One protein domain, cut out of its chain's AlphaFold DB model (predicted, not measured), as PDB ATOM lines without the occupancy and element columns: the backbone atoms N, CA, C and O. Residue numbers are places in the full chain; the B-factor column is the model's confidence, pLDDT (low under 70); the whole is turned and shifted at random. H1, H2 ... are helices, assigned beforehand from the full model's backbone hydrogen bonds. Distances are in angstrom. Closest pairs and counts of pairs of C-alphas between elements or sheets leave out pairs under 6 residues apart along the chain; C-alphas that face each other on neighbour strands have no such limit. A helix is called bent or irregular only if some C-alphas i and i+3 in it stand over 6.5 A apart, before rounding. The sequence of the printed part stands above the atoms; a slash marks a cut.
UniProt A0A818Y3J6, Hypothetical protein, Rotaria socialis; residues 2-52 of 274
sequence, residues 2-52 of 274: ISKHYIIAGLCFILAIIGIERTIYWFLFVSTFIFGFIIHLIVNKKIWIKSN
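This is residues 2 to 52 of the 274 residues of the protein "Hypothetical protein" of Rotaria socialis (UniProt A0A818Y3J6). Picture two helices joined end to end as an L, with a short arm, H1, and a much longer arm, H2, meeting at a sharp corner round Gly 19. Away from that corner both arms stick out with no second layer over them: residues 2 to 11 and residues 25 to 52 stand free. The printed part has 51 residues, with the two named helices in the order H1, H2, and no named strand; the class is all helix. It is extended, with a radius of gyration of the C-alphas of 18.5 A, and only just flat, with spans of 54 by 27 by 8 A.

Start with H1, residues 4 to 18, and go on through the tight link of 1 residue to H2, residues 20 to 50. The lines of the two helices stand at 85 degrees, about perpendicular. Look near the link for their closest C-alphas, those of Leu 15 and Thr 23, 7.0 A apart; with 1 pair of C-alphas within 8 A the helices are close but not clearly touching. Their centres are 27.2 A apart. In the backbones of H1 and H2 every O i to N i+4 pair is within hydrogen-bond range.

Find C-alpha 4 at (31.028, 36.520, -29.243); from there H1 runs 21.5 A to C-alpha 18 at (32.858, 25.487, -47.551). Next find C-alpha 20 at (27.543, 29.308, -49.139), where H2 begins; it runs 44.3 A to C-alpha 50 at (-1.410, -1.066, -34.785). Neither helix is bent.

The two C-alphas farthest apart are those of His 5 and Asn 52, 54.4 A. The printed part has no cut and no long link. In the B-factor column you will find a mean pLDDT of 71.3 for the printed part of this model, with values under 70 at residue 2, residue 15, residues 17 to 18, residue 41 and residues 44 to 52.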
ATOM      1  N   ILE A   2      34.758  33.700 -23.680       58.47
ATOM      2  CA  ILE A   2      35.085  33.659 -25.114       58.47
ATOM      3  C   ILE A   2      34.199  34.713 -25.784       58.47
ATOM      4  O   ILE A   2      32.973  34.628 -25.722       58.47
ATOM      5  N   SER A   3      34.822  35.766 -26.317       72.00
ATOM      6  CA  SER A   3      34.111  36.888 -26.933       72.00
ATOM      7  C   SER A   3      33.257  36.385 -28.100       72.00
ATOM      8  O   SER A   3      33.747  35.645 -28.953       72.00
ATOM      9  N   LYS A   4      31.987  36.821 -28.159       78.31
ATOM     10  CA  LYS A   4      31.028  36.520 -29.243       78.31
ATOM     11  C   LYS A   4      31.620  36.773 -30.639       78.31
ATOM     12  O   LYS A   4      31.191  36.161 -31.610       78.31
ATOM     13  N   HIS A   5      32.628  37.638 -30.733       77.81
ATOM     14  CA  HIS A   5      33.329  37.967 -31.970       77.81
ATOM     15  C   HIS A   5      34.124  36.783 -32.541       77.81
ATOM     16  O   HIS A   5      34.147  36.619 -33.756       77.81
ATOM     17  N   TYR A   6      34.692  35.907 -31.703       81.44
ATOM     18  CA  TYR A   6      35.419  34.722 -32.181       81.44
ATOM     19  C   TYR A   6      34.485  33.648 -32.747       81.44
ATOM     20  O   TYR A   6      34.844  32.973 -33.707       81.44
ATOM     21  N   ILE A   7      33.266  33.528 -32.206       81.31
ATOM     22  CA  ILE A   7      32.249  32.603 -32.729       81.31
ATOM     23  C   ILE A   7      31.774  33.079 -34.104       81.31
ATOM     24  O   ILE A   7      31.725  32.288 -35.040       81.31
ATOM     25  N   ILE A   8      31.483  34.377 -34.246       83.12
ATOM     26  CA  ILE A   8      31.043  34.966 -35.519       83.12
ATOM     27  C   ILE A   8      32.155  34.865 -36.572       83.12
ATOM     28  O   ILE A   8      31.893  34.430 -37.690       83.12
ATOM     29  N   ALA A   9      33.402  35.183 -36.208       81.25
ATOM     30  CA  ALA A   9      34.547  35.055 -37.110       81.25
ATOM     31  C   ALA A   9      34.779  33.598 -37.548       81.25
ATOM     32  O   ALA A   9      35.016  33.347 -38.728       81.25
ATOM     33  N   GLY A  10      34.644  32.636 -36.628       78.94
ATOM     34  CA  GLY A  10      34.724  31.209 -36.943       78.94
ATOM     35  C   GLY A  10      33.623  30.756 -37.904       78.94
ATOM     36  O   GLY A  10      33.904  30.058 -38.873       78.94
ATOM     37  N   LEU A  11      32.385  31.213 -37.696       77.44
ATOM     38  CA  LEU A  11      31.249  30.890 -38.563       77.44
ATOM     39  C   LEU A  11      31.429  31.486 -39.969       77.44
ATOM     40  O   LEU A  11      31.220  30.788 -40.957       77.44
ATOM     41  N   CYS A  12      31.913  32.727 -40.077       77.62
ATOM     42  CA  CYS A  12      32.257  33.352 -41.358       77.62
ATOM     43  C   CYS A  12      33.406  32.632 -42.080       77.62
ATOM     44  O   CYS A  12      33.346  32.467 -43.296       77.62
ATOM     45  N   PHE A  13      34.429  32.173 -41.353       77.56
ATOM     46  CA  PHE A  13      35.556  31.437 -41.936       77.56
ATOM     47  C   PHE A  13      35.128  30.054 -42.449       77.56
ATOM     48  O   PHE A  13      35.503  29.656 -43.549       77.56
ATOM     49  N   ILE A  14      34.263  29.356 -41.706       71.88
ATOM     50  CA  ILE A  14      33.669  28.077 -42.124       71.88
ATOM     51  C   ILE A  14      32.777  28.269 -43.362       71.88
ATOM     52  O   ILE A  14      32.894  27.503 -44.319       71.88
ATOM     53  N   LEU A  15      31.939  29.313 -43.391       68.06
ATOM     54  CA  LEU A  15      31.109  29.660 -44.555       68.06
ATOM     55  C   LEU A  15      31.956  30.011 -45.791       68.06
ATOM     56  O   LEU A  15      31.594  29.637 -46.906       68.06
ATOM     57  N   ALA A  16      33.095  30.685 -45.600       71.44
ATOM     58  CA  ALA A  16      34.014  31.049 -46.678       71.44
ATOM     59  C   ALA A  16      34.780  29.840 -47.247       71.44
ATOM     60  O   ALA A  16      34.965  29.760 -48.459       71.44
ATOM     61  N   ILE A  17      35.194  28.888 -46.402       69.56
ATOM     62  CA  ILE A  17      35.918  27.677 -46.832       69.56
ATOM     63  C   ILE A  17      34.997  26.692 -47.555       69.56
ATOM     64  O   ILE A  17      35.394  26.065 -48.535       69.56
ATOM     65  N   ILE A  18      33.774  26.518 -47.053       66.62
ATOM     66  CA  ILE A  18      32.858  25.487 -47.551       66.62
ATOM     67  C   ILE A  18      32.042  26.007 -48.746       66.62
ATOM     68  O   ILE A  18      31.626  25.214 -49.588       66.62
ATOM     69  N   GLY A  19      31.888  27.327 -48.877       76.25
ATOM     70  CA  GLY A  19      31.065  27.967 -49.896       76.25
ATOM     71  C   GLY A  19      29.590  27.945 -49.499       76.25
ATOM     72  O   GLY A  19      29.043  26.901 -49.135       76.25
ATOM     73  N   ILE A  20      28.935  29.107 -49.578       73.81
ATOM     74  CA  ILE A  20      27.543  29.308 -49.139       73.81
ATOM     75  C   ILE A  20      26.608  28.271 -49.778       73.81
ATOM     76  O   ILE A  20      25.796  27.667 -49.077       73.81
ATOM     77  N   GLU A  21      26.794  27.962 -51.064       71.25
ATOM     78  CA  GLU A  21      26.001  26.944 -51.759       71.25
ATOM     79  C   GLU A  21      26.112  25.559 -51.107       71.25
ATOM     80  O   GLU A  21      25.094  24.940 -50.803       71.25
ATOM     81  N   ARG A  22      27.325  25.082 -50.791       73.62
ATOM     82  CA  ARG A  22      27.509  23.752 -50.178       73.62
ATOM     83  C   ARG A  22      26.974  23.700 -48.751       73.62
ATOM     84  O   ARG A  22      26.470  22.659 -48.339       73.62
ATOM     85  N   THR A  23      27.029  24.811 -48.013       75.00
ATOM     86  CA  THR A  23      26.416  24.880 -46.678       75.00
ATOM     87  C   THR A  23      24.892  24.822 -46.740       75.00
ATOM     88  O   THR A  23      24.285  24.116 -45.937       75.00
ATOM     89  N   ILE A  24      24.272  25.455 -47.742       78.06
ATOM     90  CA  ILE A  24      22.825  25.365 -47.976       78.06
ATOM     91  C   ILE A  24      22.435  23.934 -48.369       78.06
ATOM     92  O   ILE A  24      21.502  23.384 -47.786       78.06
ATOM     93  N   TYR A  25      23.172  23.290 -49.283       76.38
ATOM     94  CA  TYR A  25      22.911  21.893 -49.656       76.38
ATOM     95  C   TYR A  25      23.053  20.932 -48.472       76.38
ATOM     96  O   TYR A  25      22.237  20.024 -48.324       76.38
ATOM     97  N   TRP A  26      24.039  21.147 -47.595       76.31
ATOM     98  CA  TRP A  26      24.212  20.339 -46.388       76.31
ATOM     99  C   TRP A  26      23.052  20.526 -45.400       76.31
ATOM    100  O   TRP A  26      22.508  19.543 -44.905       76.31
ATOM    101  N   PHE A  27      22.602  21.764 -45.172       76.94
ATOM    102  CA  PHE A  27      21.433  22.032 -44.325       76.94
ATOM    103  C   PHE A  27      20.140  21.435 -44.897       76.94
ATOM    104  O   PHE A  27      19.354  20.857 -44.146       76.94
ATOM    105  N   LEU A  28      19.926  21.522 -46.214       78.06
ATOM    106  CA  LEU A  28      18.776  20.896 -46.875       78.06
ATOM    107  C   LEU A  28      18.824  19.366 -46.763       78.06
ATOM    108  O   LEU A  28      17.804  18.752 -46.465       78.06
ATOM    109  N   PHE A  29      20.002  18.758 -46.928       76.81
ATOM    110  CA  PHE A  29      20.203  17.315 -46.777       76.81
ATOM    111  C   PHE A  29      19.954  16.829 -45.339       76.81
ATOM    112  O   PHE A  29      19.283  15.824 -45.122       76.81
ATOM    113  N   VAL A  30      20.446  17.561 -44.336       77.25
ATOM    114  CA  VAL A  30      20.198  17.230 -42.924       77.25
ATOM    115  C   VAL A  30      18.716  17.402 -42.580       77.25
ATOM    116  O   VAL A  30      18.146  16.558 -41.893       77.25
ATOM    117  N   SER A  31      18.060  18.440 -43.106       75.38
ATOM    118  CA  SER A  31      16.627  18.676 -42.899       75.38
ATOM    119  C   SER A  31      15.755  17.550 -43.469       75.38
ATOM    120  O   SER A  31      14.865  17.054 -42.776       75.38
ATOM    121  N   THR A  32      16.034  17.070 -44.689       80.06
ATOM    122  CA  THR A  32      15.283  15.949 -45.282       80.06
ATOM    123  C   THR A  32      15.520  14.636 -44.542       80.06
ATOM    124  O   THR A  32      14.582  13.853 -44.390       80.06
ATOM    125  N   PHE A  33      16.726  14.413 -44.013       80.88
ATOM    126  CA  PHE A  33      17.026  13.243 -43.190       80.88
ATOM    127  C   PHE A  33      16.301  13.285 -41.837       80.88
ATOM    128  O   PHE A  33      15.688  12.295 -41.446       80.88
ATOM    129  N   ILE A  34      16.291  14.436 -41.152       77.88
ATOM    130  CA  ILE A  34      15.556  14.616 -39.888       77.88
ATOM    131  C   ILE A  34      14.052  14.451 -40.121       77.88
ATOM    132  O   ILE A  34      13.386  13.752 -39.360       77.88
ATOM    133  N   PHE A  35      13.509  15.039 -41.188       79.75
ATOM    134  CA  PHE A  35      12.094  14.898 -41.524       79.75
ATOM    135  C   PHE A  35      11.736  13.446 -41.869       79.75
ATOM    136  O   PHE A  35      10.750  12.919 -41.359       79.75
ATOM    137  N   GLY A  36      12.571  12.761 -42.658       80.50
ATOM    138  CA  GLY A  36      12.420  11.337 -42.959       80.50
ATOM    139  C   GLY A  36      12.493  10.457 -41.710       80.50
ATOM    140  O   GLY A  36      11.680   9.548 -41.557       80.50
ATOM    141  N   PHE A  37      13.395  10.765 -40.777       74.38
ATOM    142  CA  PHE A  37      13.521  10.067 -39.499       74.38
ATOM    143  C   PHE A  37      12.305  10.297 -38.593       74.38
ATOM    144  O   PHE A  37      11.782   9.345 -38.020       74.38
ATOM    145  N   ILE A  38      11.783  11.525 -38.519       75.31
ATOM    146  CA  ILE A  38      10.553  11.838 -37.774       75.31
ATOM    147  C   ILE A  38       9.348  11.116 -38.387       75.31
ATOM    148  O   ILE A  38       8.560  10.520 -37.655       75.31
ATOM    149  N   ILE A  39       9.216  11.105 -39.716       78.12
ATOM    150  CA  ILE A  39       8.160  10.348 -40.403       78.12
ATOM    151  C   ILE A  39       8.317   8.848 -40.141       78.12
ATOM    152  O   ILE A  39       7.328   8.192 -39.828       78.12
ATOM    153  N   HIS A  40       9.537   8.308 -40.182       75.81
ATOM    154  CA  HIS A  40       9.805   6.911 -39.851       75.81
ATOM    155  C   HIS A  40       9.442   6.587 -38.396       75.81
ATOM    156  O   HIS A  40       8.797   5.574 -38.153       75.81
ATOM    157  N   LEU A  41       9.753   7.463 -37.433       69.12
ATOM    158  CA  LEU A  41       9.350   7.300 -36.034       69.12
ATOM    159  C   LEU A  41       7.830   7.375 -35.852       69.12
ATOM    160  O   LEU A  41       7.274   6.581 -35.103       69.12
ATOM    161  N   ILE A  42       7.136   8.283 -36.542       73.44
ATOM    162  CA  ILE A  42       5.671   8.396 -36.470       73.44
ATOM    163  C   ILE A  42       5.003   7.175 -37.113       73.44
ATOM    164  O   ILE A  42       4.056   6.626 -36.550       73.44
ATOM    165  N   VAL A  43       5.497   6.727 -38.268       73.19
ATOM    166  CA  VAL A  43       4.980   5.558 -38.988       73.19
ATOM    167  C   VAL A  43       5.279   4.277 -38.217       73.19
ATOM    168  O   VAL A  43       4.359   3.494 -38.016       73.19
ATOM    169  N   ASN A  44       6.491   4.093 -37.686       59.12
ATOM    170  CA  ASN A  44       6.830   2.937 -36.857       59.12
ATOM    171  C   ASN A  44       6.116   2.961 -35.513       59.12
ATOM    172  O   ASN A  44       5.684   1.911 -35.072       59.12
ATOM    173  N   LYS A  45       5.908   4.121 -34.878       56.84
ATOM    174  CA  LYS A  45       5.074   4.219 -33.671       56.84
ATOM    175  C   LYS A  45       3.626   3.843 -33.982       56.84
ATOM    176  O   LYS A  45       3.009   3.105 -33.227       56.84
ATOM    177  N   LYS A  46       3.086   4.292 -35.120       53.81
ATOM    178  CA  LYS A  46       1.727   3.951 -35.567       53.81
ATOM    179  C   LYS A  46       1.598   2.479 -35.965       53.81
ATOM    180  O   LYS A  46       0.569   1.878 -35.681       53.81
ATOM    181  N   ILE A  47       2.627   1.894 -36.578       52.53
ATOM    182  CA  ILE A  47       2.714   0.464 -36.893       52.53
ATOM    183  C   ILE A  47       2.897  -0.346 -35.610       52.53
ATOM    184  O   ILE A  47       2.206  -1.330 -35.460       52.53
ATOM    185  N   TRP A  48       3.711   0.080 -34.647       46.25
ATOM    186  CA  TRP A  48       3.898  -0.597 -33.358       46.25
ATOM    187  C   TRP A  48       2.618  -0.581 -32.508       46.25
ATOM    188  O   TRP A  48       2.248  -1.591 -31.919       46.25
ATOM    189  N   ILE A  49       1.876   0.532 -32.530       50.62
ATOM    190  CA  ILE A  49       0.554   0.641 -31.889       50.62
ATOM    191  C   ILE A  49      -0.499  -0.212 -32.621       50.62
ATOM    192  O   ILE A  49      -1.363  -0.787 -31.973       50.62
ATOM    193  N   LYS A  50      -0.438  -0.318 -33.958       47.50
ATOM    194  CA  LYS A  50      -1.410  -1.066 -34.785       47.50
ATOM    195  C   LYS A  50      -1.065  -2.556 -34.974       47.50
ATOM    196  O   LYS A  50      -1.931  -3.343 -35.329       47.50
ATOM    197  N   SER A  51       0.193  -2.939 -34.779       47.81
ATOM    198  CA  SER A  51       0.744  -4.286 -35.000       47.81
ATOM    199  C   SER A  51       0.875  -5.082 -33.709       47.81
ATOM    200  O   SER A  51       1.339  -6.218 -33.763       47.81
ATOM    201  N   ASN A  52       0.491  -4.514 -32.564       45.59
ATOM    202  CA  ASN A  52       0.331  -5.266 -31.331       45.59
ATOM    203  C   ASN A  52      -1.112  -5.784 -31.255       45.59
ATOM    204  O   ASN A  52      -1.978  -5.082 -30.725       45.59
TER     205      ASN A  52